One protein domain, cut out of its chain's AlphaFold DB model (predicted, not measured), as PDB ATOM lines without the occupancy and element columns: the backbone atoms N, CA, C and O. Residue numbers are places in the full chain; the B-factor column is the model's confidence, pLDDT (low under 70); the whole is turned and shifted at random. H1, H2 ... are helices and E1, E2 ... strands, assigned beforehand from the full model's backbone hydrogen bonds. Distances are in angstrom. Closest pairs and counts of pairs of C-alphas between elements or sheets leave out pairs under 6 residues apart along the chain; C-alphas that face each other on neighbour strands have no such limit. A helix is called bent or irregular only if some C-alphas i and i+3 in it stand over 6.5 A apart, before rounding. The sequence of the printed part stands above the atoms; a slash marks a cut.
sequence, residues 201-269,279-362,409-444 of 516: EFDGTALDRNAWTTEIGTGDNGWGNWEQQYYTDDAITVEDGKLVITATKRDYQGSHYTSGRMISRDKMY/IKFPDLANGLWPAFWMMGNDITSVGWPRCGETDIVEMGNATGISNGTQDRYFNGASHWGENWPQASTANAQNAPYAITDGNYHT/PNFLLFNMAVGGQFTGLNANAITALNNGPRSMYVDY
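Overview. This is residues 201 to 269, 279 to 362 and 409 to 444 of the 516 residues of the protein "GH16 domain-containing protein" of Bacteroidales bacterium (UniProt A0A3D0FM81). A broad, strongly twisted sheet of six antiparallel strands, in the order E5 E10 E6 E7 E8 E9, makes the main wall, and a smaller twisted sheet of E1, E2, E3, E4 and E11 adjoins it at the E5 and E10 end, where E3 and E4 pack on E10 and E4 runs on into E5. The helices are short and lie round the wall, with H3 over E8 and H2 in the connection from E6 to E7, while long unnamed stretches wrap round the outside. The printed part has 189 residues, with three named helices and eleven named strands in the order H1 E1 E2 E3 E4 E5 E6 H2 E7 H3 E8 E9 E10 E11; the smaller sheet is branched and mixed. The class is mostly strand, though under half of the residues, 87 of 189, are in named elements. The whole is compact, with a radius of gyration of the C-alphas of 15.7 A, and rounded, spanning 41 by 40 by 38 A.

Arrangement. Before the first named element, residues 213 to 214 pair antiparallel with residues 262 to 263 of E5, residues 261 to 263. H1, residues 222 to 226, is irregular, but only just, with C-alphas 223 and 226 6.6 A apart. E1, residues 229 to 231, is parallel to E4, residues 255 to 259, at 47 degrees, with N 230 and O 257 2.9 A apart. E2, residues 236 to 238, and E3, residues 243 to 252, form a hairpin, with N 244 and O 237 2.8 A apart. E3 and E4 form another, with N 248 and O 258 2.8 A apart; E2 E3 E4 is a meander, each strand the antiparallel neighbour of the one before. E3 bends by 82 degrees at residue 249. E2 and E4 lie on one side of E3; on the other side is E11, residues 438 to 444, antiparallel to it, with N 245 and O 440 2.9 A apart. E5 is antiparallel to E10, residues 410 to 418, with N 262 and O 414 2.9 A apart. The closest C-alphas of E3 and E10 are those of Ala 247 and Met 416, 6.7 A apart. E6, residues 288 to 296, bends by 55 degrees at residue 292; N 417 of E10 and O 289 of E6 are 2.8 A apart. H2, residues 299 to 302, is not on the six-stranded sheet. E7, residues 309 to 315, is antiparallel to E6, with N 294 and O 310 2.8 A apart. H3, residues 318 to 323, is on this sheet, with a height over the sheet of 9.1 A; it lies over E8, residues 329 to 336, and runs along the strands, its line and that of E8 standing at 23 degrees on the local plane. E8 is antiparallel to E7, with N 311 and O 333 2.9 A apart, and forms a hairpin with E9, residues 343 to 350, with N 334 and O 345 2.8 A apart. H1 is only just on the sheet and only grazes it. In H1 and H3 every O i to N i+4 pair is within hydrogen-bond range; H2 is too short for such a pair.

Along the chain. H1 begins at C-alpha 222, (23.825, 30.261, 27.140). From first to last C-alpha, E3 is 22.6 A long, E6 25.0 A, E8 23.7 A, E9 23.8 A and E10 24.8 A. E11, 19.1 A long, ends at C-alpha 444, (22.184, 19.505, 1.428).

Size, cuts and confidence. The two C-alphas farthest apart are those of Glu 338 and Asn 435, 42.8 A; those of the first and last printed residues, Glu 201 and Tyr 444, are 4.4 A apart. Residues 270 to 278 and 363 to 408 are not printed, with gaps of 20.0 A from C-alpha 269 to 279 and 22.6 A from C-alpha 362 to 409. The link from E10 to E11, with 19 residues, is long. The mean pLDDT of the printed part is 94.1, and no printed residue is under 70.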
ATOM      1  N   GLU A 201      26.453  17.397   0.507       79.69
ATOM      2  CA  GLU A 201      25.260  16.565   0.289       79.69
ATOM      3  C   GLU A 201      25.059  15.555   1.429       79.69
ATOM      4  O   GLU A 201      24.136  14.754   1.397       79.69
ATOM      5  N   PHE A 202      25.970  15.519   2.410       80.88
ATOM      6  CA  PHE A 202      25.904  14.624   3.566       80.88
ATOM      7  C   PHE A 202      25.739  13.127   3.202       80.88
ATOM      8  O   PHE A 202      25.174  12.337   3.954       80.88
ATOM      9  N   ASP A 203      26.294  12.713   2.058       73.12
ATOM     10  CA  ASP A 203      26.277  11.329   1.547       73.12
ATOM     11  C   ASP A 203      27.307  10.397   2.208       73.12
ATOM     12  O   ASP A 203      27.360   9.189   1.928       73.12
ATOM     13  N   GLY A 204      28.171  10.964   3.050       73.12
ATOM     14  CA  GLY A 204      29.149  10.226   3.836       73.12
ATOM     15  C   GLY A 204      28.507   9.379   4.938       73.12
ATOM     16  O   GLY A 204      27.294   9.307   5.102       73.12
ATOM     17  N   THR A 205      29.348   8.726   5.733       78.00
ATOM     18  CA  THR A 205      28.913   7.968   6.923       78.00
ATOM     19  C   THR A 205      29.190   8.713   8.230       78.00
ATOM     20  O   THR A 205      29.043   8.147   9.310       78.00
ATOM     21  N   ALA A 206      29.720   9.932   8.138       81.69
ATOM     22  CA  ALA A 206      30.096  10.782   9.257       81.69
ATOM     23  C   ALA A 206      30.202  12.235   8.778       81.69
ATOM     24  O   ALA A 206      30.358  12.486   7.582       81.69
ATOM     25  N   LEU A 207      30.153  13.174   9.725       85.88
ATOM     26  CA  LEU A 207      30.369  14.592   9.452       85.88
ATOM     27  C   LEU A 207      31.767  14.817   8.863       85.88
ATOM     28  O   LEU A 207      32.760  14.401   9.472       85.88
ATOM     29  N   ASP A 208      31.851  15.506   7.724       83.81
ATOM     30  CA  ASP A 208      33.136  15.885   7.142       83.81
ATOM     31  C   ASP A 208      33.830  16.922   8.034       83.81
ATOM     32  O   ASP A 208      33.477  18.103   8.071       83.81
ATOM     33  N   ARG A 209      34.850  16.472   8.766       85.56
ATOM     34  CA  ARG A 209      35.618  17.325   9.676       85.56
ATOM     35  C   ARG A 209      36.560  18.274   8.952       85.56
ATOM     36  O   ARG A 209      37.054  19.195   9.599       85.56
ATOM     37  N   ASN A 210      36.776  18.101   7.652       81.31
ATOM     38  CA  ASN A 210      37.500  19.078   6.853       81.31
ATOM     39  C   ASN A 210      36.623  20.289   6.529       81.31
ATOM     40  O   ASN A 210      37.163  21.379   6.417       81.31
ATOM     41  N   ALA A 211      35.299  20.123   6.443       81.69
ATOM     42  CA  ALA A 211      34.349  21.210   6.204       81.69
ATOM     43  C   ALA A 211      33.741  21.784   7.495       81.69
ATOM     44  O   ALA A 211      33.452  22.976   7.561       81.69
ATOM     45  N   TRP A 212      33.578  20.958   8.535       93.75
ATOM     46  CA  TRP A 212      32.777  21.313   9.708       93.75
ATOM     47  C   TRP A 212      33.498  21.124  11.041       93.75
ATOM     48  O   TRP A 212      34.266  20.181  11.261       93.75
ATOM     49  N   THR A 213      33.198  22.018  11.977       91.44
ATOM     50  CA  THR A 213      33.560  21.952  13.396       91.44
ATOM     51  C   THR A 213      32.287  21.972  14.228       91.44
ATOM     52  O   THR A 213      31.395  22.774  13.979       91.44
ATOM     53  N   THR A 214      32.201  21.113  15.236       94.62
ATOM     54  CA  THR A 214      31.106  21.117  16.212       94.62
ATOM     55  C   THR A 214      31.467  22.002  17.393       94.62
ATOM     56  O   THR A 214      32.525  21.816  17.999       94.62
ATOM     57  N   GLU A 215      30.593  22.938  17.744       94.62
ATOM     58  CA  GLU A 215      30.758  23.747  18.949       94.62
ATOM     59  C   GLU A 215      30.179  23.007  20.156       94.62
ATOM     60  O   GLU A 215      29.123  22.379  20.072       94.62
ATOM     61  N   ILE A 216      30.896  23.045  21.281       96.38
ATOM     62  CA  ILE A 216      30.609  22.218  22.457       96.38
ATOM     63  C   ILE A 216      30.329  23.108  23.664       96.38
ATOM     64  O   ILE A 216      31.009  24.106  23.891       96.38
ATOM     65  N   GLY A 217      29.356  22.708  24.478       97.00
ATOM     66  CA  GLY A 217      29.033  23.370  25.734       97.00
ATOM     67  C   GLY A 217      27.881  24.358  25.656       97.00
ATOM     68  O   GLY A 217      27.074  24.362  24.727       97.00
ATOM     69  N   THR A 218      27.778  25.173  26.700       96.50
ATOM     70  CA  THR A 218      26.719  26.177  26.881       96.50
ATOM     71  C   THR A 218      27.126  27.564  26.387       96.50
ATOM     72  O   THR A 218      26.344  28.503  26.516       96.50
ATOM     73  N   GLY A 219      28.358  27.710  25.882       94.38
ATOM     74  CA  GLY A 219      28.953  29.008  25.583       94.38
ATOM     75  C   GLY A 219      28.940  29.945  26.794       94.38
ATOM     76  O   GLY A 219      28.677  29.533  27.932       94.38
ATOM     77  N   ASP A 220      29.168  31.226  26.532       91.31
ATOM     78  CA  ASP A 220      29.036  32.268  27.544       91.31
ATOM     79  C   ASP A 220      27.564  32.666  27.698       91.31
ATOM     80  O   ASP A 220      26.903  33.045  26.733       91.31
ATOM     81  N   ASN A 221      27.028  32.581  28.921       92.06
ATOM     82  CA  ASN A 221      25.639  32.939  29.252       92.06
ATOM     83  C   ASN A 221      24.563  32.249  28.380       92.06
ATOM     84  O   ASN A 221      23.557  32.870  28.035       92.06
ATOM     85  N   GLY A 222      24.752  30.971  28.029       93.81
ATOM     86  CA  GLY A 222      23.825  30.261  27.140       93.81
ATOM     87  C   GLY A 222      23.928  30.796  25.714       93.81
ATOM     88  O   GLY A 222      22.922  31.228  25.156       93.81
ATOM     89  N   TRP A 223      25.157  30.847  25.192       96.38
ATOM     90  CA  TRP A 223      25.505  31.396  23.875       96.38
ATOM     91  C   TRP A 223      25.020  32.836  23.642       96.38
ATOM     92  O   TRP A 223      24.610  33.198  22.548       96.38
ATOM     93  N   GLY A 224      25.043  33.663  24.691       94.06
ATOM     94  CA  GLY A 224      24.564  35.050  24.665       94.06
ATOM     95  C   GLY A 224      23.041  35.204  24.729       94.06
ATOM     96  O   GLY A 224      22.560  36.303  24.998       94.06
ATOM     97  N   ASN A 225      22.287  34.112  24.577       96.19
ATOM     98  CA  ASN A 225      20.830  34.117  24.431       96.19
ATOM     99  C   ASN A 225      20.093  33.373  25.551       96.19
ATOM    100  O   ASN A 225      18.893  33.105  25.445       96.19
ATOM    101  N   TRP A 226      20.794  33.027  26.634       96.56
ATOM    102  CA  TRP A 226      20.252  32.259  27.761       96.56
ATOM    103  C   TRP A 226      19.672  30.909  27.317       96.56
ATOM    104  O   TRP A 226      18.688  30.416  27.878       96.56
ATOM    105  N   GLU A 227      20.273  30.321  26.286       98.06
ATOM    106  CA  GLU A 227      19.940  28.996  25.779       98.06
ATOM    107  C   GLU A 227      20.150  27.928  26.867       98.06
ATOM    108  O   GLU A 227      21.007  28.065  27.745       98.06
ATOM    109  N   GLN A 228      19.333  26.873  26.851       98.00
ATOM    110  CA  GLN A 228      19.268  25.893  27.942       98.00
ATOM    111  C   GLN A 228      20.032  24.601  27.655       98.00
ATOM    112  O   GLN A 228      20.248  23.823  28.583       98.00
ATOM    113  N   GLN A 229      20.416  24.334  26.408       98.44
ATOM    114  CA  GLN A 229      21.136  23.124  26.018       98.44
ATOM    115  C   GLN A 229      22.643  23.214  26.257       98.44
ATOM    116  O   GLN A 229      23.254  24.276  26.185       98.44
ATOM    117  N   TYR A 230      23.254  22.052  26.443       98.62
ATOM    118  CA  TYR A 230      24.677  21.838  26.227       98.62
ATOM    119  C   TYR A 230      24.870  21.280  24.809       98.62
ATOM    120  O   TYR A 230      24.363  20.195  24.508       98.62
ATOM    121  N   TYR A 231      25.578  21.993  23.929       98.69
ATOM    122  CA  TYR A 231      25.887  21.453  22.602       98.69
ATOM    123  C   TYR A 231      26.919  20.325  22.699       98.69
ATOM    124  O   TYR A 231      27.904  20.433  23.435       98.69
ATOM    125  N   THR A 232      26.687  19.230  21.983       97.19
ATOM    126  CA  THR A 232      27.543  18.043  21.996       97.19
ATOM    127  C   THR A 232      27.795  17.518  20.588       97.19
ATOM    128  O   THR A 232      26.982  17.689  19.683       97.19
ATOM    129  N   ASP A 233      28.931  16.842  20.417       93.25
ATOM    130  CA  ASP A 233      29.295  16.214  19.144       93.25
ATOM    131  C   ASP A 233      28.367  15.034  18.801       93.25
ATOM    132  O   ASP A 233      27.943  14.887  17.662       93.25
ATOM    133  N   ASP A 234      27.963  14.246  19.810       94.94
ATOM    134  CA  ASP A 234      27.078  13.075  19.661       94.94
ATOM    135  C   ASP A 234      25.631  13.428  19.271       94.94
ATOM    136  O   ASP A 234      24.845  12.539  18.949       94.94
ATOM    137  N   ALA A 235      25.270  14.713  19.290       98.31
ATOM    138  CA  ALA A 235      23.979  15.198  18.817       98.31
ATOM    139  C   ALA A 235      23.954  15.471  17.302       98.31
ATOM    140  O   ALA A 235      22.884  15.777  16.768       98.31
ATOM    141  N   ILE A 236      25.104  15.383  16.622       98.25
ATOM    142  CA  ILE A 236      25.251  15.617  15.186       98.25
ATOM    143  C   ILE A 236      25.696  14.325  14.510       98.25
ATOM    144  O   ILE A 236      26.752  13.771  14.809       98.25
ATOM    145  N   THR A 237      24.896  13.859  13.559       93.38
ATOM    146  CA  THR A 237      25.189  12.646  12.792       93.38
ATOM    147  C   THR A 237      24.967  12.885  11.308       93.38
ATOM    148  O   THR A 237      24.224  13.782  10.918       93.38
ATOM    149  N   VAL A 238      25.642  12.088  10.486       87.44
ATOM    150  CA  VAL A 238      25.394  12.011   9.049       87.44
ATOM    151  C   VAL A 238      24.988  10.580   8.759       87.44
ATOM    152  O   VAL A 238      25.765   9.652   8.992       87.44
ATOM    153  N   GLU A 239      23.758  10.407   8.302       79.75
ATOM    154  CA  GLU A 239      23.182   9.102   8.013       79.75
ATOM    155  C   GLU A 239      22.176   9.226   6.878       79.75
ATOM    156  O   GLU A 239      21.402  10.181   6.822       79.75
ATOM    157  N   ASP A 240      22.153   8.236   5.983       76.00
ATOM    158  CA  ASP A 240      21.156   8.164   4.916       76.00
ATOM    159  C   ASP A 240      21.083   9.454   4.072       76.00
ATOM    160  O   ASP A 240      19.988   9.965   3.824       76.00
ATOM    161  N   GLY A 241      22.243   9.971   3.644       73.31
ATOM    162  CA  GLY A 241      22.341  11.118   2.729       73.31
ATOM    163  C   GLY A 241      21.821  12.427   3.314       73.31
ATOM    164  O   GLY A 241      21.191  13.199   2.608       73.31
ATOM    165  N   LYS A 242      21.954  12.622   4.629       80.88
ATOM    166  CA  LYS A 242      21.519  13.841   5.315       80.88
ATOM    167  C   LYS A 242      22.304  14.059   6.598       80.88
ATOM    168  O   LYS A 242      22.705  13.117   7.286       80.88
ATOM    169  N   LEU A 243      22.439  15.325   6.958       96.50
ATOM    170  CA  LEU A 243      22.820  15.758   8.292       96.50
ATOM    171  C   LEU A 243      21.607  15.663   9.223       96.50
ATOM    172  O   LEU A 243      20.503  16.081   8.867       96.50
ATOM    173  N   VAL A 244      21.824  15.169  10.440       98.06
ATOM    174  CA  VAL A 244      20.813  15.075  11.494       98.06
ATOM    175  C   VAL A 244      21.332  15.751  12.760       98.06
ATOM    176  O   VAL A 244      22.312  15.301  13.357       98.06
ATOM    177  N   ILE A 245      20.650  16.813  13.192       98.88
ATOM    178  CA  ILE A 245      20.915  17.525  14.450       98.88
ATOM    179  C   ILE A 245      19.796  17.186  15.430       98.88
ATOM    180  O   ILE A 245      18.641  17.524  15.176       98.88
ATOM    181  N   THR A 246      20.117  16.535  16.550       98.81
ATOM    182  CA  THR A 246      19.118  16.001  17.489       98.81
ATOM    183  C   THR A 246      19.169  16.689  18.850       98.81
ATOM    184  O   THR A 246      20.136  16.550  19.596       98.81
ATOM    185  N   ALA A 247      18.076  17.353  19.228       98.75
ATOM    186  CA  ALA A 247      17.878  17.866  20.578       98.75
ATOM    187  C   ALA A 247      17.214  16.795  21.448       98.75
ATOM    188  O   ALA A 247      16.242  16.149  21.051       98.75
ATOM    189  N   THR A 248      17.729  16.615  22.660       98.56
ATOM    190  CA  THR A 248      17.284  15.587  23.604       98.56
ATOM    191  C   THR A 248      17.178  16.164  25.006       98.56
ATOM    192  O   THR A 248      18.061  16.890  25.454       98.56
ATOM    193  N   LYS A 249      16.119  15.800  25.737       97.44
ATOM    194  CA  LYS A 249      16.042  16.019  27.185       97.44
ATOM    195  C   LYS A 249      16.932  14.992  27.885       97.44
ATOM    196  O   LYS A 249      16.546  13.835  28.039       97.44
ATOM    197  N   ARG A 250      18.145  15.413  28.233       95.19
ATOM    198  CA  ARG A 250      19.213  14.584  28.798       95.19
ATOM    199  C   ARG A 250      20.034  15.438  29.754       95.19
ATOM    200  O   ARG A 250      20.577  16.456  29.337       95.19
ATOM    201  N   ASP A 251      20.165  14.981  30.997       97.50
ATOM    202  CA  ASP A 251      21.074  15.605  31.956       97.50
ATOM    203  C   ASP A 251      22.526  15.373  31.520       97.50
ATOM    204  O   ASP A 251      22.985  14.232  31.419       97.50
ATOM    205  N   TYR A 252      23.252  16.453  31.239       97.75
ATOM    206  CA  TYR A 252      24.635  16.400  30.777       97.75
ATOM    207  C   TYR A 252      25.390  17.673  31.162       97.75
ATOM    208  O   TYR A 252      24.957  18.776  30.839       97.75
ATOM    209  N   GLN A 253      26.524  17.520  31.859       95.62
ATOM    210  CA  GLN A 253      27.431  18.629  32.216       95.62
ATOM    211  C   GLN A 253      26.715  19.851  32.846       95.62
ATOM    212  O   GLN A 253      27.077  20.996  32.599       95.62
ATOM    213  N   GLY A 254      25.678  19.612  33.659       93.06
ATOM    214  CA  GLY A 254      24.914  20.667  34.340       93.06
ATOM    215  C   GLY A 254      23.748  21.271  33.545       93.06
ATOM    216  O   GLY A 254      23.015  22.084  34.099       93.06
ATOM    217  N   SER A 255      23.533  20.856  32.296       96.62
ATOM    218  CA  SER A 255      22.323  21.158  31.524       96.62
ATOM    219  C   SER A 255      21.331  19.988  31.567       96.62
ATOM    220  O   SER A 255      21.730  18.839  31.751       96.62
ATOM    221  N   HIS A 256      20.044  20.285  31.370       96.38
ATOM    222  CA  HIS A 256      18.954  19.307  31.239       96.38
ATOM    223  C   HIS A 256      18.637  18.929  29.783       96.38
ATOM    224  O   HIS A 256      17.755  18.101  29.522       96.38
ATOM    225  N   TYR A 257      19.313  19.565  28.827       98.31
ATOM    226  CA  TYR A 257      19.088  19.374  27.402       98.31
ATOM    227  C   TYR A 257      20.427  19.264  26.676       98.31
ATOM    228  O   TYR A 257      21.375  19.978  26.987       98.31
ATOM    229  N   THR A 258      20.500  18.413  25.662       98.75
ATOM    230  CA  THR A 258      21.637  18.383  24.735       98.75
ATOM    231  C   THR A 258      21.160  18.585  23.315       98.75
ATOM    232  O   THR A 258      20.042  18.187  22.996       98.75
ATOM    233  N   SER A 259      21.987  19.195  22.475       98.81
ATOM    234  CA  SER A 259      21.691  19.411  21.056       98.81
ATOM    235  C   SER A 259      22.983  19.563  20.254       98.81
ATOM    236  O   SER A 259      24.067  19.440  20.818       98.81
ATOM    237  N   GLY A 260      22.890  19.850  18.957       98.69
ATOM    238  CA  GLY A 260      24.041  20.104  18.094       98.69
ATOM    239  C   GLY A 260      24.120  21.549  17.602       98.69
ATOM    240  O   GLY A 260      23.096  22.178  17.323       98.69
ATOM    241  N   ARG A 261      25.356  22.038  17.477       98.81
ATOM    242  CA  ARG A 261      25.740  23.262  16.768       98.81
ATOM    243  C   ARG A 261      27.020  22.992  15.985       98.81
ATOM    244  O   ARG A 261      27.989  22.480  16.546       98.81
ATOM    245  N   MET A 262      27.023  23.318  14.700       98.50
ATOM    246  CA  MET A 262      28.172  23.142  13.815       98.50
ATOM    247  C   MET A 262      28.412  24.371  12.957       98.50
ATOM    248  O   MET A 262      27.469  25.054  12.563       98.50
ATOM    249  N   ILE A 263      29.686  24.613  12.671       98.31
ATOM    250  CA  ILE A 263      30.182  25.774  11.943       98.31
ATOM    251  C   ILE A 263      31.207  25.348  10.897       98.31
ATOM    252  O   ILE A 263      31.954  24.392  11.116       98.31
ATOM    253  N   SER A 264      31.288  26.084   9.794       96.88
ATOM    254  CA  SER A 264      32.333  25.902   8.780       96.88
ATOM    255  C   SER A 264      33.488  26.905   8.901       96.88
ATOM    256  O   SER A 264      34.302  27.019   7.986       96.88
ATOM    257  N   ARG A 265      33.575  27.641  10.020       93.25
ATOM    258  CA  ARG A 265      34.610  28.661  10.258       93.25
ATOM    259  C   ARG A 265      36.011  28.103  10.007       93.25
ATOM    260  O   ARG A 265      36.316  26.994  10.453       93.25
ATOM    261  N   ASP A 266      36.820  28.874   9.285       86.56
ATOM    262  CA  ASP A 266      38.209  28.564   8.906       86.56
ATOM    263  C   ASP A 266      38.382  27.307   8.026       86.56
ATOM    264  O   ASP A 266      39.500  26.857   7.796       86.56
ATOM    265  N   LYS A 267      37.278  26.727   7.535       83.19
ATOM    266  CA  LYS A 267      37.250  25.478   6.752       83.19
ATOM    267  C   LYS A 267      36.523  25.630   5.425       83.19
ATOM    268  O   LYS A 267      36.997  25.188   4.382       83.19
ATOM    269  N   MET A 268      35.357  26.262   5.469       91.12
ATOM    270  CA  MET A 268      34.622  26.701   4.297       91.12
ATOM    271  C   MET A 268      33.963  28.041   4.598       91.12
ATOM    272  O   MET A 268      33.124  28.154   5.493       91.12
ATOM    273  N   TYR A 269      34.347  29.058   3.846       94.00
ATOM    274  CA  TYR A 269      33.794  30.398   3.953       94.00
ATOM    275  C   TYR A 269      33.879  31.076   2.595       94.00
ATOM    276  O   TYR A 269      34.720  30.735   1.764       94.00
ATOM    277  N   ILE A 279      16.079  21.839   4.099       96.56
ATOM    278  CA  ILE A 279      15.936  21.571   5.529       96.56
ATOM    279  C   ILE A 279      14.525  21.071   5.827       96.56
ATOM    280  O   ILE A 279      13.541  21.656   5.384       96.56
ATOM    281  N   LYS A 280      14.428  20.017   6.635       94.56
ATOM    282  CA  LYS A 280      13.189  19.572   7.272       94.56
ATOM    283  C   LYS A 280      13.283  19.806   8.774       94.56
ATOM    284  O   LYS A 280      14.119  19.201   9.454       94.56
ATOM    285  N   PHE A 281      12.408  20.660   9.293       98.19
ATOM    286  CA  PHE A 281      12.340  20.954  10.722       98.19
ATOM    287  C   PHE A 281      11.424  19.970  11.467       98.19
ATOM    288  O   PHE A 281      10.451  19.472  10.895       98.19
ATOM    289  N   PRO A 282      11.710  19.674  12.749       97.50
ATOM    290  CA  PRO A 282      10.799  18.907  13.586       97.50
ATOM    291  C   PRO A 282       9.587  19.753  13.996       97.50
ATOM    292  O   PRO A 282       9.594  20.975  13.877       97.50
ATOM    293  N   ASP A 283       8.578  19.112  14.592       95.62
ATOM    294  CA  ASP A 283       7.603  19.834  15.415       95.62
ATOM    295  C   ASP A 283       8.336  20.562  16.553       95.62
ATOM    296  O   ASP A 283       8.949  19.928  17.422       95.62
ATOM    297  N   LEU A 284       8.279  21.895  16.514       96.62
ATOM    298  CA  LEU A 284       9.001  22.771  17.433       96.62
ATOM    299  C   LEU A 284       8.357  22.827  18.815       96.62
ATOM    300  O   LEU A 284       9.047  23.134  19.793       96.62
ATOM    301  N   ALA A 285       7.047  22.550  18.889       92.94
ATOM    302  CA  ALA A 285       6.209  22.742  20.065       92.94
ATOM    303  C   ALA A 285       6.611  24.017  20.839       92.94
ATOM    304  O   ALA A 285       6.745  25.088  20.247       92.94
ATOM    305  N   ASN A 286       6.822  23.926  22.155       95.25
ATOM    306  CA  ASN A 286       7.357  25.035  22.941       95.25
ATOM    307  C   ASN A 286       8.809  24.747  23.325       95.25
ATOM    308  O   ASN A 286       9.069  23.934  24.222       95.25
ATOM    309  N   GLY A 287       9.732  25.455  22.673       95.25
ATOM    310  CA  GLY A 287      11.112  25.594  23.130       95.25
ATOM    311  C   GLY A 287      12.199  25.061  22.206       95.25
ATOM    312  O   GLY A 287      13.343  25.107  22.632       95.25
ATOM    313  N   LEU A 288      11.904  24.577  20.995       98.50
ATOM    314  CA  LEU A 288      12.956  24.363  19.990       98.50
ATOM    315  C   LEU A 288      13.167  25.618  19.151       98.50
ATOM    316  O   LEU A 288      12.197  26.237  18.721       98.50
ATOM    317  N   TRP A 289      14.432  25.938  18.903       98.69
ATOM    318  CA  TRP A 289      14.872  27.058  18.080       98.69
ATOM    319  C   TRP A 289      15.937  26.576  17.087       98.69
ATOM    320  O   TRP A 289      17.133  26.624  17.376       98.69
ATOM    321  N   PRO A 290      15.522  26.005  15.944       98.75
ATOM    322  CA  PRO A 290      16.443  25.646  14.881       98.75
ATOM    323  C   PRO A 290      16.836  26.878  14.060       98.75
ATOM    324  O   PRO A 290      16.008  27.772  13.853       98.75
ATOM    325  N   ALA A 291      18.076  26.891  13.571       98.88
ATOM    326  CA  ALA A 291      18.588  27.967  12.735       98.88
ATOM    327  C   ALA A 291      19.555  27.478  11.645       98.88
ATOM    328  O   ALA A 291      20.330  26.533  11.838       98.88
ATOM    329  N   PHE A 292      19.515  28.170  10.505       98.94
ATOM    330  CA  PHE A 292      20.531  28.146   9.451       98.94
ATOM    331  C   PHE A 292      20.947  29.585   9.157       98.94
ATOM    332  O   PHE A 292      20.103  30.430   8.855       98.94
ATOM    333  N   TRP A 293      22.236  29.869   9.288       98.81
ATOM    334  CA  TRP A 293      22.732  31.233   9.406       98.81
ATOM    335  C   TRP A 293      24.205  31.333   9.009       98.81
ATOM    336  O   TRP A 293      24.873  30.331   8.733       98.81
ATOM    337  N   MET A 294      24.685  32.568   8.909       98.81
ATOM    338  CA  MET A 294      26.031  32.921   8.480       98.81
ATOM    339  C   MET A 294      26.625  33.991   9.387       98.81
ATOM    340  O   MET A 294      25.909  34.848   9.900       98.81
ATOM    341  N   MET A 295      27.948  33.989   9.526       98.06
ATOM    342  CA  MET A 295      28.662  34.969  10.342       98.06
ATOM    343  C   MET A 295      30.041  35.270   9.752       98.06
ATOM    344  O   MET A 295      30.627  34.406   9.095       98.06
ATOM    345  N   GLY A 296      30.562  36.477   9.988       96.00
ATOM    346  CA  GLY A 296      31.898  36.868   9.532       96.00
ATOM    347  C   GLY A 296      32.981  35.917  10.020       96.00
ATOM    348  O   GLY A 296      33.093  35.653  11.221       96.00
ATOM    349  N   ASN A 297      33.815  35.424   9.100       93.56
ATOM    350  CA  ASN A 297      34.928  34.529   9.438       93.56
ATOM    351  C   ASN A 297      35.990  35.221  10.310       93.56
ATOM    352  O   ASN A 297      36.785  34.556  10.959       93.56
ATOM    353  N   ASP A 298      35.952  36.550  10.406       85.56
ATOM    354  CA  ASP A 298      36.805  37.360  11.271       85.56
ATOM    355  C   ASP A 298      36.302  37.485  12.722       85.56
ATOM    356  O   ASP A 298      36.892  38.241  13.497       85.56
ATOM    357  N   ILE A 299      35.250  36.759  13.136       89.00
ATOM    358  CA  ILE A 299      34.676  36.861  14.493       89.00
ATOM    359  C   ILE A 299      35.703  36.721  15.619       89.00
ATOM    360  O   ILE A 299      35.606  37.431  16.617       89.00
ATOM    361  N   THR A 300      36.705  35.858  15.480       82.56
ATOM    362  CA  THR A 300      37.747  35.691  16.505       82.56
ATOM    363  C   THR A 300      38.659  36.910  16.626       82.56
ATOM    364  O   THR A 300      39.246  37.125  17.682       82.56
ATOM    365  N   SER A 301      38.761  37.710  15.564       78.00
ATOM    366  CA  SER A 301      39.625  38.888  15.482       78.00
ATOM    367  C   SER A 301      38.886  40.176  15.841       78.00
ATOM    368  O   SER A 301      39.465  41.063  16.461       78.00
ATOM    369  N   VAL A 302      37.612  40.301  15.450       82.69
ATOM    370  CA  VAL A 302      36.842  41.549  15.625       82.69
ATOM    371  C   VAL A 302      35.702  41.446  16.634       82.69
ATOM    372  O   VAL A 302      35.192  42.477  17.069       82.69
ATOM    373  N   GLY A 303      35.315  40.231  17.020       86.19
ATOM    374  CA  GLY A 303      34.183  39.972  17.899       86.19
ATOM    375  C   GLY A 303      32.823  40.235  17.249       86.19
ATOM    376  O   GLY A 303      32.695  40.790  16.156       86.19
ATOM    377  N   TRP A 304      31.772  39.841  17.958       94.19
ATOM    378  CA  TRP A 304      30.396  40.168  17.600       94.19
ATOM    379  C   TRP A 304      29.973  41.496  18.269       94.19
ATOM    380  O   TRP A 304      30.377  41.740  19.411       94.19
ATOM    381  N   PRO A 305      29.190  42.381  17.614       95.69
ATOM    382  CA  PRO A 305      28.519  42.234  16.312       95.69
ATOM    383  C   PRO A 305      29.354  42.690  15.105       95.69
ATOM    384  O   PRO A 305      28.851  42.734  13.982       95.69
ATOM    385  N   ARG A 306      30.629  43.037  15.308       91.50
ATOM    386  CA  ARG A 306      31.505  43.592  14.266       91.50
ATOM    387  C   ARG A 306      31.833  42.604  13.153       91.50
ATOM    388  O   ARG A 306      32.100  43.009  12.022       91.50
ATOM    389  N   CYS A 307      31.764  41.308  13.430       89.62
ATOM    390  CA  CYS A 307      31.868  40.269  12.412       89.62
ATOM    391  C   CYS A 307      30.702  40.284  11.412       89.62
ATOM    392  O   CYS A 307      30.873  39.821  10.294       89.62
ATOM    393  N   GLY A 308      29.547  40.850  11.774       97.75
ATOM    394  CA  GLY A 308      28.319  40.712  10.996       97.75
ATOM    395  C   GLY A 308      27.719  39.307  11.114       97.75
ATOM    396  O   GLY A 308      28.434  38.312  11.246       97.75
ATOM    397  N   GLU A 309      26.392  39.234  11.078       98.75
ATOM    398  CA  GLU A 309      25.602  38.002  11.199       98.75
ATOM    399  C   GLU A 309      24.379  38.079  10.280       98.75
ATOM    400  O   GLU A 309      23.750  39.130  10.142       98.75
ATOM    401  N   THR A 310      24.083  36.983   9.590       98.88
ATOM    402  CA  THR A 310      22.991  36.846   8.623       98.88
ATOM    403  C   THR A 310      22.221  35.571   8.932       98.88
ATOM    404  O   THR A 310      22.633  34.472   8.556       98.88
ATOM    405  N   ASP A 311      21.081  35.724   9.588       98.81
ATOM    406  CA  ASP A 311      20.211  34.623   9.979       98.81
ATOM    407  C   ASP A 311      19.274  34.315   8.828       98.81
ATOM    408  O   ASP A 311      18.277  35.008   8.618       98.81
ATOM    409  N   ILE A 312      19.633  33.308   8.028       98.88
ATOM    410  CA  ILE A 312      18.870  32.957   6.832       98.88
ATOM    411  C   ILE A 312      17.498  32.471   7.273       98.88
ATOM    412  O   ILE A 312      16.496  33.011   6.819       98.88
ATOM    413  N   VAL A 313      17.427  31.515   8.195       98.88
ATOM    414  CA  VAL A 313      16.162  31.123   8.817       98.88
ATOM    415  C   VAL A 313      16.339  30.828  10.293       98.88
ATOM    416  O   VAL A 313      17.226  30.071  10.681       98.88
ATOM    417  N   GLU A 314      15.406  31.344  11.081       98.75
ATOM    418  CA  GLU A 314      15.156  30.932  12.454       98.75
ATOM    419  C   GLU A 314      13.666  30.632  12.659       98.75
ATOM    420  O   GLU A 314      12.783  31.259  12.059       98.75
ATOM    421  N   MET A 315      13.367  29.671  13.532       98.56
ATOM    422  CA  MET A 315      12.002  29.344  13.951       98.56
ATOM    423  C   MET A 315      11.927  29.124  15.463       98.56
ATOM    424  O   MET A 315      12.944  28.942  16.120       98.56
ATOM    425  N   GLY A 316      10.717  29.117  16.035       97.81
ATOM    426  CA  GLY A 316      10.516  28.909  17.480       97.81
ATOM    427  C   GLY A 316      10.402  30.196  18.303       97.81
ATOM    428  O   GLY A 316      10.489  30.163  19.529       97.81
ATOM    429  N   ASN A 317      10.187  31.332  17.635       97.56
ATOM    430  CA  ASN A 317      10.053  32.640  18.266       97.56
ATOM    431  C   ASN A 317       8.876  32.693  19.263       97.56
ATOM    432  O   ASN A 317       7.806  32.128  19.011       97.56
ATOM    433  N   ALA A 318       9.030  33.456  20.349       97.94
ATOM    434  CA  ALA A 318       7.999  33.673  21.372       97.94
ATOM    435  C   ALA A 318       6.640  34.130  20.800       97.94
ATOM    436  O   ALA A 318       5.577  33.741  21.296       97.94
ATOM    437  N   THR A 319       6.651  34.926  19.728       97.94
ATOM    438  CA  THR A 319       5.431  35.378  19.041       97.94
ATOM    439  C   THR A 319       4.716  34.216  18.355       97.94
ATOM    440  O   THR A 319       3.504  34.069  18.504       97.94
ATOM    441  N   GLY A 320       5.457  33.343  17.667       97.81
ATOM    442  CA  GLY A 320       4.904  32.127  17.067       97.81
ATOM    443  C   GLY A 320       4.331  31.184  18.125       97.81
ATOM    444  O   GLY A 320       3.231  30.662  17.956       97.81
ATOM    445  N   ILE A 321       5.028  31.035  19.257       97.62
ATOM    446  CA  ILE A 321       4.576  30.220  20.396       97.62
ATOM    447  C   ILE A 321       3.274  30.756  20.992       97.62
ATOM    448  O   ILE A 321       2.320  30.002  21.176       97.62
ATOM    449  N   SER A 322       3.209  32.057  21.280       97.56
ATOM    450  CA  SER A 322       2.027  32.661  21.910       97.56
ATOM    451  C   SER A 322       0.790  32.646  21.008       97.56
ATOM    452  O   SER A 322      -0.325  32.512  21.513       97.56
ATOM    453  N   ASN A 323       0.980  32.713  19.688       97.69
ATOM    454  CA  ASN A 323      -0.102  32.667  18.708       97.69
ATOM    455  C   ASN A 323      -0.488  31.245  18.266       97.69
ATOM    456  O   ASN A 323      -1.467  31.093  17.537       97.69
ATOM    457  N   GLY A 324       0.249  30.211  18.688       97.25
ATOM    458  CA  GLY A 324       0.007  28.836  18.244       97.25
ATOM    459  C   GLY A 324       0.332  28.609  16.763       97.25
ATOM    460  O   GLY A 324      -0.320  27.793  16.116       97.25
ATOM    461  N   THR A 325       1.283  29.368  16.212       98.06
ATOM    462  CA  THR A 325       1.702  29.317  14.802       98.06
ATOM    463  C   THR A 325       3.162  28.888  14.649       98.06
ATOM    464  O   THR A 325       3.805  29.226  13.658       98.06
ATOM    465  N   GLN A 326       3.716  28.155  15.620       97.00
ATOM    466  CA  GLN A 326       5.103  27.662  15.587       97.00
ATOM    467  C   GLN A 326       5.407  26.822  14.344       97.00
ATOM    468  O   GLN A 326       6.557  26.722  13.936       97.00
ATOM    469  N   ASP A 327       4.379  26.228  13.740       98.12
ATOM    470  CA  ASP A 327       4.503  25.389  12.557       98.12
ATOM    471  C   ASP A 327       4.915  26.161  11.296       98.12
ATOM    472  O   ASP A 327       5.436  25.550  10.364       98.12
ATOM    473  N   ARG A 328       4.670  27.477  11.262       98.31
ATOM    474  CA  ARG A 328       4.845  28.348  10.087       98.31
ATOM    475  C   ARG A 328       5.442  29.721  10.386       98.31
ATOM    476  O   ARG A 328       5.723  30.458   9.447       98.31
ATOM    477  N   TYR A 329       5.568  30.108  11.655       98.62
ATOM    478  CA  TYR A 329       6.147  31.388  12.052       98.62
ATOM    479  C   TYR A 329       7.671  31.283  12.074       98.62
ATOM    480  O   TYR A 329       8.234  30.503  12.843       98.62
ATOM    481  N   PHE A 330       8.316  32.081  11.234       98.62
ATOM    482  CA  PHE A 330       9.756  32.064  10.998       98.62
ATOM    483  C   PHE A 330      10.266  33.488  10.763       98.62
ATOM    484  O   PHE A 330       9.471  34.412  10.549       98.62
ATOM    485  N   ASN A 331      11.580  33.676  10.789       98.06
ATOM    486  CA  ASN A 331      12.208  34.943  10.427       98.06
ATOM    487  C   ASN A 331      13.522  34.750   9.678       98.06
ATOM    488  O   ASN A 331      14.157  33.704   9.778       98.06
ATOM    489  N   GLY A 332      13.913  35.810   8.975       98.50
ATOM    490  CA  GLY A 332      15.309  36.104   8.673       98.50
ATOM    491  C   GLY A 332      15.732  37.384   9.378       98.50
ATOM    492  O   GLY A 332      14.888  38.249   9.657       98.50
ATOM    493  N   ALA A 333      17.016  37.489   9.688       98.62
ATOM    494  CA  ALA A 333      17.580  38.639  10.374       98.62
ATOM    495  C   ALA A 333      19.011  38.946   9.920       98.62
ATOM    496  O   ALA A 333      19.667  38.192   9.199       98.62
ATOM    497  N   SER A 334      19.470  40.142  10.259       98.69
ATOM    498  CA  SER A 334      20.846  40.564  10.053       98.69
ATOM    499  C   SER A 334      21.274  41.472  11.195       98.69
ATOM    500  O   SER A 334      20.546  42.408  11.537       98.69
ATOM    501  N   HIS A 335      22.458  41.224  11.751       98.44
ATOM    502  CA  HIS A 335      23.009  41.950  12.897       98.44
ATOM    503  C   HIS A 335      24.409  42.487  12.585       98.44
ATOM    504  O   HIS A 335      25.225  41.795  11.977       98.44
ATOM    505  N   TRP A 336      24.692  43.730  12.978       97.50
ATOM    506  CA  TRP A 336      25.985  44.378  12.737       97.50
ATOM    507  C   TRP A 336      26.256  45.520  13.718       97.50
ATOM    508  O   TRP A 336      25.360  45.979  14.423       97.50
ATOM    509  N   GLY A 337      27.485  46.027  13.755       94.12
ATOM    510  CA  GLY A 337      27.841  47.208  14.545       94.12
ATOM    511  C   GLY A 337      29.251  47.134  15.111       94.12
ATOM    512  O   GLY A 337      29.931  46.128  14.967       94.12
ATOM    513  N   GLU A 338      29.699  48.191  15.784       87.25
ATOM    514  CA  GLU A 338      31.046  48.201  16.382       87.25
ATOM    515  C   GLU A 338      31.123  47.440  17.705       87.25
ATOM    516  O   GLU A 338      32.161  46.883  18.055       87.25
ATOM    517  N   ASN A 339      30.035  47.443  18.467       87.00
ATOM    518  CA  ASN A 339      29.940  46.830  19.781       87.00
ATOM    519  C   ASN A 339      28.471  46.593  20.140       87.00
ATOM    520  O   ASN A 339      27.561  46.982  19.413       87.00
ATOM    521  N   TRP A 340      28.243  45.953  21.283       85.56
ATOM    522  CA  TRP A 340      26.913  45.907  21.874       85.56
ATOM    523  C   TRP A 340      26.491  47.300  22.391       85.56
ATOM    524  O   TRP A 340      27.282  47.938  23.098       85.56
ATOM    525  N   PRO A 341      25.248  47.757  22.141       89.31
ATOM    526  CA  PRO A 341      24.195  47.077  21.383       89.31
ATOM    527  C   PRO A 341      24.402  47.168  19.866       89.31
ATOM    528  O   PRO A 341      24.803  48.201  19.339       89.31
ATOM    529  N   GLN A 342      24.064  46.088  19.172       94.25
ATOM    530  CA  GLN A 342      24.112  45.966  17.721       94.25
ATOM    531  C   GLN A 342      23.006  46.772  17.025       94.25
ATOM    532  O   GLN A 342      21.930  47.013  17.578       94.25
ATOM    533  N   ALA A 343      23.244  47.123  15.765       96.00
ATOM    534  CA  ALA A 343      22.195  47.400  14.801       96.00
ATOM    535  C   ALA A 343      21.647  46.077  14.249       96.00
ATOM    536  O   ALA A 343      22.356  45.070  14.172       96.00
ATOM    537  N   SER A 344      20.368  46.071  13.884       96.38
ATOM    538  CA  SER A 344      19.731  44.875  13.349       96.38
ATOM    539  C   SER A 344      18.530  45.186  12.477       96.38
ATOM    540  O   SER A 344      17.774  46.118  12.764       96.38
ATOM    541  N   THR A 345      18.285  44.329  11.494       97.38
ATOM    542  CA  THR A 345      17.003  44.219  10.795       97.38
ATOM    543  C   THR A 345      16.523  42.783  10.902       97.38
ATOM    544  O   THR A 345      17.313  41.852  10.812       97.38
ATOM    545  N   ALA A 346      15.227  42.589  11.099       96.75
ATOM    546  CA  ALA A 346      14.623  41.266  11.105       96.75
ATOM    547  C   ALA A 346      13.216  41.362  10.530       96.75
ATOM    548  O   ALA A 346      12.527  42.365  10.741       96.75
ATOM    549  N   ASN A 347      12.775  40.311   9.846       97.50
ATOM    550  CA  ASN A 347      11.388  40.180   9.434       97.50
ATOM    551  C   ASN A 347      10.830  38.826   9.868       97.50
ATOM    552  O   ASN A 347      11.167  37.793   9.289       97.50
ATOM    553  N   ALA A 348       9.969  38.852  10.884       97.25
ATOM    554  CA  ALA A 348       9.312  37.675  11.433       97.25
ATOM    555  C   ALA A 348       7.849  37.613  10.987       97.25
ATOM    556  O   ALA A 348       7.074  38.546  11.218       97.25
ATOM    557  N   GLN A 349       7.454  36.509  10.358       98.06
ATOM    558  CA  GLN A 349       6.136  36.364   9.748       98.06
ATOM    559  C   GLN A 349       5.673  34.906   9.681       98.06
ATOM    560  O   GLN A 349       6.443  33.975   9.887       98.06
ATOM    561  N   ASN A 350       4.389  34.713   9.372       98.44
ATOM    562  CA  ASN A 350       3.856  33.395   9.040       98.44
ATOM    563  C   ASN A 350       4.084  33.100   7.557       98.44
ATOM    564  O   ASN A 350       3.650  33.877   6.703       98.44
ATOM    565  N   ALA A 351       4.659  31.940   7.253       97.50
ATOM    566  CA  ALA A 351       4.568  31.354   5.927       97.50
ATOM    567  C   ALA A 351       3.099  31.020   5.583       97.50
ATOM    568  O   ALA A 351       2.275  30.772   6.477       97.50
ATOM    569  N   PRO A 352       2.735  30.994   4.287       94.81
ATOM    570  CA  PRO A 352       1.377  30.652   3.859       94.81
ATOM    571  C   PRO A 352       1.011  29.174   4.108       94.81
ATOM    572  O   PRO A 352      -0.166  28.817   4.053       94.81
ATOM    573  N   TYR A 353       1.993  28.330   4.423       95.00
ATOM    574  CA  TYR A 353       1.872  26.911   4.768       95.00
ATOM    575  C   TYR A 353       2.755  26.581   5.982       95.00
ATOM    576  O   TYR A 353       3.573  27.398   6.400       95.00
ATOM    577  N   ALA A 354       2.557  25.403   6.574       96.94
ATOM    578  CA  ALA A 354       3.436  24.908   7.628       96.94
ATOM    579  C   ALA A 354       4.799  24.519   7.036       96.94
ATOM    580  O   ALA A 354       4.841  23.853   6.012       96.94
ATOM    581  N   ILE A 355       5.882  24.929   7.695       97.06
ATOM    582  CA  ILE A 355       7.273  24.565   7.374       97.06
ATOM    583  C   ILE A 355       7.677  23.283   8.141       97.06
ATOM    584  O   ILE A 355       8.632  22.588   7.812       97.06
ATOM    585  N   THR A 356       6.927  22.940   9.192       97.12
ATOM    586  CA  THR A 356       7.103  21.711   9.997       97.12
ATOM    587  C   THR A 356       6.153  20.588   9.558       97.12
ATOM    588  O   THR A 356       5.767  19.728  10.348       97.12
ATOM    589  N   ASP A 357       5.739  20.593   8.290       92.25
ATOM    590  CA  ASP A 357       4.725  19.689   7.728       92.25
ATOM    591  C   ASP A 357       5.241  18.264   7.428       92.25
ATOM    592  O   ASP A 357       4.486  17.401   6.973       92.25
ATOM    593  N   GLY A 358       6.520  18.006   7.715       83.00
ATOM    594  CA  GLY A 358       7.200  16.741   7.455       83.00
ATOM    595  C   GLY A 358       7.960  16.697   6.126       83.00
ATOM    596  O   GLY A 358       8.611  15.682   5.860       83.00
ATOM    597  N   ASN A 359       7.933  17.771   5.334       84.00
ATOM    598  CA  ASN A 359       8.670  17.904   4.083       84.00
ATOM    599  C   ASN A 359       9.960  18.717   4.257       84.00
ATOM    600  O   ASN A 359      10.214  19.338   5.290       84.00
ATOM    601  N   TYR A 360      10.809  18.665   3.233       86.19
ATOM    602  CA  TYR A 360      11.963  19.547   3.117       86.19
ATOM    603  C   TYR A 360      11.554  20.846   2.426       86.19
ATOM    604  O   TYR A 360      10.874  20.809   1.402       86.19
ATOM    605  N   HIS A 361      12.046  21.962   2.952       89.94
ATOM    606  CA  HIS A 361      11.892  23.304   2.401       89.94
ATOM    607  C   HIS A 361      13.260  23.875   2.035       89.94
ATOM    608  O   HIS A 361      14.265  23.538   2.673       89.94
ATOM    609  N   THR A 362      13.327  24.717   1.004       93.06
ATOM    610  CA  THR A 362      14.579  25.380   0.628       93.06
ATOM    611  C   THR A 362      14.658  26.783   1.204       93.06
ATOM    612  O   THR A 362      13.744  27.596   1.080       93.06
ATOM    613  N   PRO A 409      34.381  37.782   3.991       94.31
ATOM    614  CA  PRO A 409      34.051  36.363   3.979       94.31
ATOM    615  C   PRO A 409      33.241  35.913   5.198       94.31
ATOM    616  O   PRO A 409      33.603  36.206   6.339       94.31
ATOM    617  N   ASN A 410      32.192  35.131   4.943       98.31
ATOM    618  CA  ASN A 410      31.310  34.554   5.953       98.31
ATOM    619  C   ASN A 410      31.362  33.023   5.912       98.31
ATOM    620  O   ASN A 410      31.471  32.421   4.841       98.31
ATOM    621  N   PHE A 411      31.237  32.389   7.075       98.38
ATOM    622  CA  PHE A 411      31.085  30.938   7.206       98.38
ATOM    623  C   PHE A 411      29.628  30.551   7.488       98.38
ATOM    624  O   PHE A 411      28.814  31.399   7.853       98.38
ATOM    625  N   LEU A 412      29.301  29.268   7.312       98.81
ATOM    626  CA  LEU A 412      27.970  28.699   7.526       98.81
ATOM    627  C   LEU A 412      27.822  28.099   8.926       98.81
ATOM    628  O   LEU A 412      28.773  27.530   9.470       98.81
ATOM    629  N   LEU A 413      26.604  28.156   9.464       98.69
ATOM    630  CA  LEU A 413      26.238  27.576  10.751       98.69
ATOM    631  C   LEU A 413      24.885  26.862  10.681       98.69
ATOM    632  O   LEU A 413      23.931  27.354  10.078       98.69
ATOM    633  N   PHE A 414      24.791  25.731  11.380       98.94
ATOM    634  CA  PHE A 414      23.531  25.059  11.691       98.94
ATOM    635  C   PHE A 414      23.479  24.731  13.180       98.94
ATOM    636  O   PHE A 414      24.454  24.229  13.749       98.94
ATOM    637  N   ASN A 415      22.332  24.947  13.815       98.88
ATOM    638  CA  ASN A 415      22.094  24.487  15.181       98.88
ATOM    639  C   ASN A 415      20.608  24.271  15.463       98.88
ATOM    640  O   ASN A 415      19.731  24.727  14.731       98.88
ATOM    641  N   MET A 416      20.341  23.608  16.586       98.69
ATOM    642  CA  MET A 416      19.014  23.562  17.189       98.69
ATOM    643  C   MET A 416      19.100  23.912  18.672       98.69
ATOM    644  O   MET A 416      19.375  23.054  19.511       98.69
ATOM    645  N   ALA A 417      18.896  25.184  18.998       98.75
ATOM    646  CA  ALA A 417      18.845  25.665  20.370       98.75
ATOM    647  C   ALA A 417      17.572  25.185  21.092       98.75
ATOM    648  O   ALA A 417      16.580  24.767  20.480       98.75
ATOM    649  N   VAL A 418      17.611  25.230  22.423       98.62
ATOM    650  CA  VAL A 418      16.526  24.822  23.319       98.62
ATOM    651  C   VAL A 418      16.271  25.939  24.332       98.62
ATOM    652  O   VAL A 418      17.111  26.232  25.182       98.62
ATOM    653  N   GLY A 419      15.091  26.551  24.276       98.06
ATOM    654  CA  GLY A 419      14.716  27.685  25.121       98.06
ATOM    655  C   GLY A 419      15.482  28.969  24.784       98.06
ATOM    656  O   GLY A 419      15.932  29.169  23.661       98.06
ATOM    657  N   GLY A 420      15.601  29.860  25.768       97.12
ATOM    658  CA  GLY A 420      16.339  31.116  25.636       97.12
ATOM    659  C   GLY A 420      15.472  32.304  25.225       97.12
ATOM    660  O   GLY A 420      14.251  32.194  25.069       97.12
ATOM    661  N   GLN A 421      16.114  33.462  25.087       96.56
ATOM    662  CA  GLN A 421      15.463  34.759  24.905       96.56
ATOM    663  C   GLN A 421      14.563  34.799  23.665       96.56
ATOM    664  O   GLN A 421      13.451  35.316  23.748       96.56
ATOM    665  N   PHE A 422      14.997  34.208  22.551       96.75
ATOM    666  CA  PHE A 422      14.236  34.184  21.300       96.75
ATOM    667  C   PHE A 422      12.908  33.422  21.423       96.75
ATOM    668  O   PHE A 422      11.860  33.895  20.977       96.75
ATOM    669  N   THR A 423      12.923  32.267  22.099       97.38
ATOM    670  CA  THR A 423      11.696  31.498  22.389       97.38
ATOM    671  C   THR A 423      10.865  32.125  23.511       97.38
ATOM    672  O   THR A 423       9.671  31.852  23.629       97.38
ATOM    673  N   GLY A 424      11.484  32.955  24.358       96.88
ATOM    674  CA  GLY A 424      10.880  33.508  25.569       96.88
ATOM    675  C   GLY A 424      10.672  32.476  26.685       96.88
ATOM    676  O   GLY A 424       9.943  32.749  27.639       96.88
ATOM    677  N   LEU A 425      11.279  31.287  26.580       96.12
ATOM    678  CA  LEU A 425      11.070  30.174  27.505       96.12
ATOM    679  C   LEU A 425      12.336  29.852  28.303       96.12
ATOM    680  O   LEU A 425      13.427  29.689  27.761       96.12
ATOM    681  N   ASN A 426      12.162  29.682  29.613       92.06
ATOM    682  CA  ASN A 426      13.169  29.088  30.492       92.06
ATOM    683  C   ASN A 426      12.979  27.562  30.590       92.06
ATOM    684  O   ASN A 426      11.959  27.032  30.146       92.06
ATOM    685  N   ALA A 427      13.916  26.863  31.241       87.06
ATOM    686  CA  ALA A 427      13.906  25.402  31.377       87.06
ATOM    687  C   ALA A 427      12.565  24.784  31.824       87.06
ATOM    688  O   ALA A 427      12.231  23.688  31.372       87.06
ATOM    689  N   ASN A 428      11.793  25.467  32.680       87.88
ATOM    690  CA  ASN A 428      10.542  24.948  33.247       87.88
ATOM    691  C   ASN A 428       9.345  25.056  32.291       87.88
ATOM    692  O   ASN A 428       8.325  24.407  32.518       87.88
ATOM    693  N   ALA A 429       9.446  25.886  31.252       94.44
ATOM    694  CA  ALA A 429       8.373  26.126  30.289       94.44
ATOM    695  C   ALA A 429       8.573  25.372  28.959       94.44
ATOM    696  O   ALA A 429       7.711  25.430  28.082       94.44
ATOM    697  N   ILE A 430       9.689  24.652  28.812       96.56
ATOM    698  CA  ILE A 430      10.023  23.879  27.613       96.56
ATOM    699  C   ILE A 430       9.252  22.559  27.628       96.56
ATOM    700  O   ILE A 430       9.364  21.759  28.560       96.56
ATOM    701  N   THR A 431       8.467  22.314  26.579       96.06
ATOM    702  CA  THR A 431       7.663  21.089  26.434       96.06
ATOM    703  C   THR A 431       8.035  20.258  25.214       96.06
ATOM    704  O   THR A 431       7.673  19.082  25.161       96.06
ATOM    705  N   ALA A 432       8.800  20.822  24.275       96.62
ATOM    706  CA  ALA A 432       9.073  20.209  22.979       96.62
ATOM    707  C   ALA A 432       9.770  18.843  23.028       96.62
ATOM    708  O   ALA A 432       9.598  18.026  22.128       96.62
ATOM    709  N   LEU A 433      10.505  18.569  24.108       97.12
ATOM    710  CA  LEU A 433      11.290  17.346  24.286       97.12
ATOM    711  C   LEU A 433      10.693  16.382  25.328       97.12
ATOM    712  O   LEU A 433      11.307  15.372  25.667       97.12
ATOM    713  N   ASN A 434       9.496  16.666  25.860       94.56
ATOM    714  CA  ASN A 434       8.865  15.816  26.881       94.56
ATOM    715  C   ASN A 434       8.446  14.439  26.343       94.56
ATOM    716  O   ASN A 434       8.350  13.492  27.117       94.56
ATOM    717  N   ASN A 435       8.227  14.329  25.031       93.81
ATOM    718  CA  ASN A 435       7.817  13.093  24.360       93.81
ATOM    719  C   ASN A 435       8.965  12.446  23.565       93.81
ATOM    720  O   ASN A 435       8.716  11.692  22.627       93.81
ATOM    721  N   GLY A 436      10.214  12.745  23.938       96.62
ATOM    722  CA  GLY A 436      11.417  12.185  23.329       96.62
ATOM    723  C   GLY A 436      12.211  13.185  22.482       96.62
ATOM    724  O   GLY A 436      11.848  14.363  22.410       96.62
ATOM    725  N   PRO A 437      13.316  12.722  21.869       98.19
ATOM    726  CA  PRO A 437      14.169  13.547  21.023       98.19
ATOM    727  C   PRO A 437      13.434  14.131  19.810       98.19
ATOM    728  O   PRO A 437      12.434  13.584  19.327       98.19
ATOM    729  N   ARG A 438      13.963  15.240  19.298       98.38
ATOM    730  CA  ARG A 438      13.519  15.902  18.066       98.38
ATOM    731  C   ARG A 438      14.730  16.206  17.203       98.38
ATOM    732  O   ARG A 438      15.775  16.554  17.744       98.38
ATOM    733  N   SER A 439      14.573  16.098  15.887       98.56
ATOM    734  CA  SER A 439      15.691  16.240  14.956       98.56
ATOM    735  C   SER A 439      15.360  17.191  13.815       98.56
ATOM    736  O   SER A 439      14.284  17.107  13.223       98.56
ATOM    737  N   MET A 440      16.303  18.079  13.521       98.62
ATOM    738  CA  MET A 440      16.381  18.852  12.287       98.62
ATOM    739  C   MET A 440      17.209  18.053  11.282       98.62
ATOM    740  O   MET A 440      18.257  17.510  11.639       98.62
ATOM    741  N   TYR A 441      16.733  17.981  10.042       94.94
ATOM    742  CA  TYR A 441      17.390  17.247   8.965       94.94
ATOM    743  C   TYR A 441      17.795  18.214   7.859       94.94
ATOM    744  O   TYR A 441      16.959  18.999   7.415       94.94
ATOM    745  N   VAL A 442      19.033  18.128   7.382       96.25
ATOM    746  CA  VAL A 442      19.513  18.904   6.229       96.25
ATOM    747  C   VAL A 442      19.907  17.920   5.133       96.25
ATOM    748  O   VAL A 442      20.774  17.080   5.358       96.25
ATOM    749  N   ASP A 443      19.224  17.989   3.989       80.38
ATOM    750  CA  ASP A 443      19.504  17.153   2.807       80.38
ATOM    751  C   ASP A 443      20.807  17.614   2.149       80.38
ATOM    752  O   ASP A 443      21.720  16.830   1.942       80.38
ATOM    753  N   TYR A 444      20.947  18.922   1.930       85.56
ATOM    754  CA  TYR A 444      22.184  19.505   1.428       85.56
ATOM    755  C   TYR A 444      22.331  20.966   1.832       85.56
ATOM    756  O   TYR A 444      21.354  21.655   2.151       85.56
TER     757      TYR A 444